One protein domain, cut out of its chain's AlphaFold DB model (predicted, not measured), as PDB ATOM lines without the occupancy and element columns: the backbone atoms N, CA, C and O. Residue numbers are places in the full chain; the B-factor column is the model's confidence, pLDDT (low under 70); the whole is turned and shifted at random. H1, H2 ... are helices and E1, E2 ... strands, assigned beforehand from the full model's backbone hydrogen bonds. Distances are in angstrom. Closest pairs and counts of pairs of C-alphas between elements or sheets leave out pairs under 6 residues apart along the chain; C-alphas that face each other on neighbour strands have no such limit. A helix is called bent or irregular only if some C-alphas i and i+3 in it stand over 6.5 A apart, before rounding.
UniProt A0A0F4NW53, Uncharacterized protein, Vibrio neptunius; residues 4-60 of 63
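AT A GLANCE: This is residues 4 to 60 of the 63 residues of an uncharacterized protein of Vibrio neptunius (UniProt A0A0F4NW53). A small antiparallel hairpin, E1 and E2, makes one end of a loose, flat row of parts, with the longer helix H2 in the middle and H1 at the other end, beyond a long link. The printed part has 57 residues with two named helices and two named strands, in the order H1, H2, E1, E2; the class is mostly helix. It is loose, with a radius of gyration of the C-alphas of 14.4 A and spans of 45 by 28 by 14 A.

IN THESE COORDINATES: E1 is residues 48 to 50 and E2 residues 57 to 59. H2, residues 25 to 40, is 23.7 A long and begins at C-alpha 25 (24.319, -43.531, 19.656). H1, residues 4 to 13, is 14.2 A long and begins at C-alpha 4 (46.552, -33.792, 19.838).

HOW THE PARTS SIT: E1 and E2 are antiparallel at 153 degrees, with N 49 and O 58 2.9 A apart, within hydrogen-bond range. H2 is apart from E2 and from H1. H2 is irregular: C-alphas 26 and 29 are 7.2 A apart. Every O i to N i+4 pair is within hydrogen-bond range in H1, and 10 of 12 in H2.

THE WHOLE: The two C-alphas farthest apart, of Gln 6 and Ser 54, are 45.2 A apart. The printed part has no cut. The link from H1 to H2, 11 residues, is long. No printed residue is under 70 in pLDDT.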
ATOM      1  N   ASN A   4      47.648 -33.693  18.877       90.81
ATOM      2  CA  ASN A   4      46.552 -33.792  19.838       90.81
ATOM      3  C   ASN A   4      46.890 -33.125  21.178       90.81
ATOM      4  O   ASN A   4      46.087 -32.375  21.713       90.81
ATOM      5  N   SER A   5      48.099 -33.345  21.699       92.69
ATOM      6  CA  SER A   5      48.534 -32.721  22.953       92.69
ATOM      7  C   SER A   5      48.614 -31.194  22.844       92.69
ATOM      8  O   SER A   5      48.222 -30.510  23.784       92.69
ATOM      9  N   GLN A   6      49.051 -30.651  21.701       94.25
ATOM     10  CA  GLN A   6      49.037 -29.200  21.470       94.25
ATOM     11  C   GLN A   6      47.612 -28.647  21.360       94.25
ATOM     12  O   GLN A   6      47.327 -27.585  21.905       94.25
ATOM     13  N   TYR A   7      46.718 -29.359  20.672       93.94
ATOM     14  CA  TYR A   7      45.309 -28.983  20.567       93.94
ATOM     15  C   TYR A   7      44.632 -28.953  21.943       93.94
ATOM     16  O   TYR A   7      44.037 -27.945  22.308       93.94
ATOM     17  N   GLU A   8      44.784 -30.013  22.743       94.06
ATOM     18  CA  GLU A   8      44.213 -30.063  24.092       94.06
ATOM     19  C   GLU A   8      44.770 -28.964  25.000       94.06
ATOM     20  O   GLU A   8      44.016 -28.400  25.789       94.06
ATOM     21  N   GLN A   9      46.060 -28.633  24.875       95.06
ATOM     22  CA  GLN A   9      46.649 -27.528  25.628       95.06
ATOM     23  C   GLN A   9      46.009 -26.188  25.246       95.06
ATOM     24  O   GLN A   9      45.553 -25.478  26.131       95.06
ATOM     25  N   ARG A  10      45.860 -25.889  23.946       95.56
ATOM     26  CA  ARG A  10      45.199 -24.653  23.480       95.56
ATOM     27  C   ARG A  10      43.762 -24.526  23.983       95.56
ATOM     28  O   ARG A  10      43.358 -23.437  24.374       95.56
ATOM     29  N   GLN A  11      43.004 -25.625  23.996       94.31
ATOM     30  CA  GLN A  11      41.640 -25.628  24.534       94.31
ATOM     31  C   GLN A  11      41.631 -25.360  26.049       94.31
ATOM     32  O   GLN A  11      40.768 -24.644  26.542       94.31
ATOM     33  N   ARG A  12      42.592 -25.902  26.807       94.00
ATOM     34  CA  ARG A  12      42.713 -25.598  28.244       94.00
ATOM     35  C   ARG A  12      43.105 -24.146  28.488       94.00
ATOM     36  O   ARG A  12      42.533 -23.515  29.371       94.00
ATOM     37  N   ASP A  13      44.030 -23.618  27.692       96.25
ATOM     38  CA  ASP A  13      44.498 -22.233  27.796       96.25
ATOM     39  C   ASP A  13      43.381 -21.226  27.461       96.25
ATOM     40  O   ASP A  13      43.362 -20.127  28.008       96.25
ATOM     41  N   SER A  14      42.400 -21.608  26.629       92.81
ATOM     42  CA  SER A  14      41.181 -20.820  26.384       92.81
ATOM     43  C   SER A  14      40.104 -20.971  27.470       92.81
ATOM     44  O   SER A  14      39.011 -20.421  27.338       92.81
ATOM     45  N   GLY A  15      40.401 -21.690  28.557       93.25
ATOM     46  CA  GLY A  15      39.500 -21.900  29.690       93.25
ATOM     47  C   GLY A  15      38.530 -23.073  29.525       93.25
ATOM     48  O   GLY A  15      37.650 -23.253  30.367       93.25
ATOM     49  N   LEU A  16      38.669 -23.890  28.474       92.56
ATOM     50  CA  LEU A  16      37.797 -25.043  28.245       92.56
ATOM     51  C   LEU A  16      38.294 -26.278  28.998       92.56
ATOM     52  O   LEU A  16      39.487 -26.577  29.086       92.56
ATOM     53  N   LYS A  17      37.342 -27.068  29.494       93.12
ATOM     54  CA  LYS A  17      37.606 -28.343  30.160       93.12
ATOM     55  C   LYS A  17      37.071 -29.492  29.316       93.12
ATOM     56  O   LYS A  17      35.901 -29.510  28.951       93.12
ATOM     57  N   LYS A  18      37.915 -30.493  29.057       93.44
ATOM     58  CA  LYS A  18      37.487 -31.742  28.416       93.44
ATOM     59  C   LYS A  18      36.642 -32.557  29.396       93.44
ATOM     60  O   LYS A  18      37.094 -32.849  30.504       93.44
ATOM     61  N   ILE A  19      35.444 -32.939  28.969       92.56
ATOM     62  CA  ILE A  19      34.546 -33.841  29.693       92.56
ATOM     63  C   ILE A  19      34.311 -35.058  28.797       92.56
ATOM     64  O   ILE A  19      34.001 -34.902  27.619       92.56
ATOM     65  N   THR A  20      34.477 -36.260  29.349       93.25
ATOM     66  CA  THR A  20      34.195 -37.520  28.649       93.25
ATOM     67  C   THR A  20      32.956 -38.147  29.266       93.25
ATOM     68  O   THR A  20      32.929 -38.391  30.472       93.25
ATOM     69  N   ILE A  21      31.947 -38.412  28.442       93.75
ATOM     70  CA  ILE A  21      30.705 -39.083  28.835       93.75
ATOM     71  C   ILE A  21      30.406 -40.221  27.864       93.75
ATOM     72  O   ILE A  21      30.760 -40.148  26.689       93.75
ATOM     73  N   TRP A  22      29.748 -41.260  28.366       96.31
ATOM     74  CA  TRP A  22      29.194 -42.334  27.549       96.31
ATOM     75  C   TRP A  22      27.732 -42.015  27.261       96.31
ATOM     76  O   TRP A  22      26.973 -41.733  28.189       96.31
ATOM     77  N   VAL A  23      27.343 -42.043  25.989       95.44
ATOM     78  CA  VAL A  23      25.980 -41.738  25.543       95.44
ATOM     79  C   VAL A  23      25.494 -42.816  24.576       95.44
ATOM     80  O   VAL A  23      26.320 -43.403  23.874       95.44
ATOM     81  N   PRO A  24      24.181 -43.090  24.521       96.56
ATOM     82  CA  PRO A  24      23.594 -43.860  23.430       96.56
ATOM     83  C   PRO A  24      23.862 -43.200  22.070       96.56
ATOM     84  O   PRO A  24      23.870 -41.971  21.972       96.56
ATOM     85  N   GLU A  25      24.047 -44.006  21.024       96.00
ATOM     86  CA  GLU A  25      24.319 -43.531  19.656       96.00
ATOM     87  C   GLU A  25      23.215 -42.585  19.152       96.00
ATOM     88  O   GLU A  25      23.487 -41.501  18.641       96.00
ATOM     89  N   ASP A  26      21.954 -42.919  19.426       95.00
ATOM     90  CA  ASP A  26      20.780 -42.121  19.060       95.00
ATOM     91  C   ASP A  26      20.633 -40.813  19.863       95.00
ATOM     92  O   ASP A  26      19.698 -40.045  19.635       95.00
ATOM     93  N   LYS A  27      21.521 -40.562  20.831       93.88
ATOM     94  CA  LYS A  27      21.549 -39.354  21.669       93.88
ATOM     95  C   LYS A  27      22.805 -38.513  21.452       93.88
ATOM     96  O   LYS A  27      22.891 -37.409  21.986       93.88
ATOM     97  N   GLU A  28      23.766 -38.996  20.665       95.25
ATOM     98  CA  GLU A  28      25.036 -38.310  20.420       95.25
ATOM     99  C   GLU A  28      24.830 -36.912  19.819       95.25
ATOM    100  O   GLU A  28      25.430 -35.942  20.287       95.25
ATOM    101  N   CYS A  29      23.959 -36.806  18.811       94.12
ATOM    102  CA  CYS A  29      23.663 -35.545  18.130       94.12
ATOM    103  C   CYS A  29      23.068 -34.506  19.095       94.12
ATOM    104  O   CYS A  29      23.581 -33.393  19.194       94.12
ATOM    105  N   ASP A  30      22.055 -34.902  19.874       94.19
ATOM    106  CA  ASP A  30      21.375 -34.025  20.837       94.19
ATOM    107  C   ASP A  30      22.350 -33.476  21.887       94.19
ATOM    108  O   ASP A  30      22.334 -32.289  22.218       94.19
ATOM    109  N   VAL A  31      23.224 -34.343  22.406       94.94
ATOM    110  CA  VAL A  31      24.212 -33.976  23.427       94.94
ATOM    111  C   VAL A  31      25.263 -33.023  22.861       94.94
ATOM    112  O   VAL A  31      25.607 -32.043  23.524       94.94
ATOM    113  N   LYS A  32      25.762 -33.281  21.644       94.38
ATOM    114  CA  LYS A  32      26.736 -32.408  20.973       94.38
ATOM    115  C   LYS A  32      26.161 -31.021  20.711       94.38
ATOM    116  O   LYS A  32      26.799 -30.038  21.074       94.38
ATOM    117  N   GLU A  33      24.958 -30.947  20.150       94.75
ATOM    118  CA  GLU A  33      24.306 -29.681  19.812       94.75
ATOM    119  C   GLU A  33      24.019 -28.847  21.068       94.75
ATOM    120  O   GLU A  33      24.349 -27.661  21.124       94.75
ATOM    121  N   ALA A  34      23.455 -29.468  22.111       94.62
ATOM    122  CA  ALA A  34      23.168 -28.781  23.369       94.62
ATOM    123  C   ALA A  34      24.447 -28.247  24.032       94.62
ATOM    124  O   ALA A  34      24.472 -27.105  24.494       94.62
ATOM    125  N   ALA A  35      25.519 -29.048  24.055       94.12
ATOM    126  CA  ALA A  35      26.804 -28.635  24.610       94.12
ATOM    127  C   ALA A  35      27.444 -27.499  23.802       94.12
ATOM    128  O   ALA A  35      27.934 -26.541  24.398       94.12
ATOM    129  N   GLN A  36      27.422 -27.585  22.468       93.62
ATOM    130  CA  GLN A  36      28.003 -26.572  21.593       93.62
ATOM    131  C   GLN A  36      27.301 -25.223  21.764       93.62
ATOM    132  O   GLN A  36      27.965 -24.241  22.092       93.62
ATOM    133  N   ARG A  37      25.965 -25.186  21.653       94.62
ATOM    134  CA  ARG A  37      25.200 -23.937  21.813       94.62
ATOM    135  C   ARG A  37      25.410 -23.295  23.182       94.62
ATOM    136  O   ARG A  37      25.570 -22.087  23.268       94.62
ATOM    137  N   MET A  38      25.465 -24.105  24.242       94.31
ATOM    138  CA  MET A  38      25.732 -23.629  25.604       94.31
ATOM    139  C   MET A  38      27.160 -23.081  25.782       94.31
ATOM    140  O   MET A  38      27.398 -22.245  26.645       94.31
ATOM    141  N   CYS A  39      28.135 -23.569  25.013       92.31
ATOM    142  CA  CYS A  39      29.510 -23.066  25.084       92.31
ATOM    143  C   CYS A  39      29.725 -21.810  24.225       92.31
ATOM    144  O   CYS A  39      30.625 -21.025  24.524       92.31
ATOM    145  N   GLU A  40      28.932 -21.628  23.167       93.06
ATOM    146  CA  GLU A  40      28.956 -20.447  22.295       93.06
ATOM    147  C   GLU A  40      28.206 -19.254  22.907       93.06
ATOM    148  O   GLU A  40      28.661 -18.116  22.776       93.06
ATOM    149  N   ASP A  41      27.107 -19.510  23.622       93.88
ATOM    150  CA  ASP A  41      26.300 -18.498  24.302       93.88
ATOM    151  C   ASP A  41      26.341 -18.692  25.825       93.88
ATOM    152  O   ASP A  41      25.821 -19.669  26.368       93.88
ATOM    153  N   ARG A  42      26.954 -17.727  26.524       88.25
ATOM    154  CA  ARG A  42      27.172 -17.770  27.979       88.25
ATOM    155  C   ARG A  42      25.888 -17.660  28.800       88.25
ATOM    156  O   ARG A  42      25.923 -18.007  29.979       88.25
ATOM    157  N   ASP A  43      24.795 -17.193  28.200       94.31
ATOM    158  CA  ASP A  43      23.513 -17.014  28.883       94.31
ATOM    159  C   ASP A  43      22.615 -18.260  28.774       94.31
ATOM    160  O   ASP A  43      21.545 -18.325  29.385       94.31
ATOM    161  N   LEU A  44      23.049 -19.285  28.030       94.12
ATOM    162  CA  LEU A  44      22.335 -20.550  27.898       94.12
ATOM    163  C   LEU A  44      22.850 -21.600  28.886       94.12
ATOM    164  O   LEU A  44      24.033 -21.702  29.194       94.12
ATOM    165  N   THR A  45      21.938 -22.446  29.366       93.62
ATOM    166  CA  THR A  45      22.277 -23.659  30.115       93.62
ATOM    167  C   THR A  45      21.245 -24.758  29.871       93.62
ATOM    168  O   THR A  45      20.104 -24.488  29.484       93.62
ATOM    169  N   ILE A  46      21.621 -26.018  30.096       91.50
ATOM    170  CA  ILE A  46      20.710 -27.156  29.937       91.50
ATOM    171  C   ILE A  46      19.809 -27.250  31.177       91.50
ATOM    172  O   ILE A  46      20.231 -27.712  32.234       91.50
ATOM    173  N   ALA A  47      18.547 -26.837  31.041       92.69
ATOM    174  CA  ALA A  47      17.585 -26.820  32.149       92.69
ATOM    175  C   ALA A  47      16.518 -27.923  32.078       92.69
ATOM    176  O   ALA A  47      15.875 -28.222  33.085       92.69
ATOM    177  N   THR A  48      16.305 -28.538  30.911       93.50
ATOM    178  CA  THR A  48      15.218 -29.506  30.698       93.50
ATOM    179  C   THR A  48      15.591 -30.596  29.700       93.50
ATOM    180  O   THR A  48      16.317 -30.327  28.747       93.50
ATOM    181  N   LEU A  49      15.015 -31.791  29.851       94.50
ATOM    182  CA  LEU A  49      15.047 -32.869  28.858       94.50
ATOM    183  C   LEU A  49      13.639 -33.193  28.366       94.50
ATOM    184  O   LEU A  49      12.698 -33.236  29.156       94.50
ATOM    185  N   ARG A  50      13.485 -33.481  27.073       93.69
ATOM    186  CA  ARG A  50      12.204 -33.918  26.507       93.69
ATOM    187  C   ARG A  50      12.069 -35.435  26.588       93.69
ATOM    188  O   ARG A  50      12.907 -36.170  26.077       93.69
ATOM    189  N   ASN A  51      10.979 -35.911  27.174       94.12
ATOM    190  CA  ASN A  51      10.603 -37.315  27.114       94.12
ATOM    191  C   ASN A  51      10.048 -37.631  25.714       94.12
ATOM    192  O   ASN A  51       9.029 -37.074  25.312       94.12
ATOM    193  N   LEU A  52      10.707 -38.528  24.977       91.50
ATOM    194  CA  LEU A  52      10.348 -38.833  23.586       91.50
ATOM    195  C   LEU A  52       9.049 -39.641  23.437       91.50
ATOM    196  O   LEU A  52       8.445 -39.609  22.372       91.50
ATOM    197  N   VAL A  53       8.594 -40.322  24.494       95.44
ATOM    198  CA  VAL A  53       7.356 -41.124  24.478       95.44
ATOM    199  C   VAL A  53       6.140 -40.266  24.831       95.44
ATOM    200  O   VAL A  53       5.127 -40.295  24.144       95.44
ATOM    201  N   SER A  54       6.235 -39.483  25.907       95.94
ATOM    202  CA  SER A  54       5.122 -38.678  26.437       95.94
ATOM    203  C   SER A  54       5.119 -37.222  25.968       95.94
ATOM    204  O   SER A  54       4.158 -36.503  26.222       95.94
ATOM    205  N   GLY A  55       6.212 -36.745  25.367       95.44
ATOM    206  CA  GLY A  55       6.401 -35.348  24.971       95.44
ATOM    207  C   GLY A  55       6.641 -34.369  26.127       95.44
ATOM    208  O   GLY A  55       6.942 -33.204  25.870       95.44
ATOM    209  N   ARG A  56       6.532 -34.813  27.386       95.81
ATOM    210  CA  ARG A  56       6.699 -33.963  28.575       95.81
ATOM    211  C   ARG A  56       8.152 -33.529  28.762       95.81
ATOM    212  O   ARG A  56       9.073 -34.275  28.436       95.81
ATOM    213  N   LEU A  57       8.348 -32.348  29.342       95.56
ATOM    214  CA  LEU A  57       9.667 -31.852  29.734       95.56
ATOM    215  C   LEU A  57       9.969 -32.245  31.185       95.56
ATOM    216  O   LEU A  57       9.165 -32.004  32.084       95.56
ATOM    217  N   ALA A  58      11.132 -32.847  31.408       93.62
ATOM    218  CA  ALA A  58      11.690 -33.119  32.721       93.62
ATOM    219  C   ALA A  58      12.679 -32.005  33.087       93.62
ATOM    220  O   ALA A  58      13.635 -31.768  32.351       93.62
ATOM    221  N   SER A  59      12.451 -31.326  34.212       92.69
ATOM    222  CA  SER A  59      13.380 -30.313  34.731       92.69
ATOM    223  C   SER A  59      14.671 -30.965  35.227       92.69
ATOM    224  O   SER A  59      14.621 -31.925  35.995       92.69
ATOM    225  N   LEU A  60      15.815 -30.417  34.817       89.12
ATOM    226  CA  LEU A  60      17.142 -30.753  35.342       89.12
ATOM    227  C   LEU A  60      17.552 -29.860  36.513       89.12
ATOM    228  O   LEU A  60      18.444 -30.227  37.277       89.12
TER     229      LEU A  60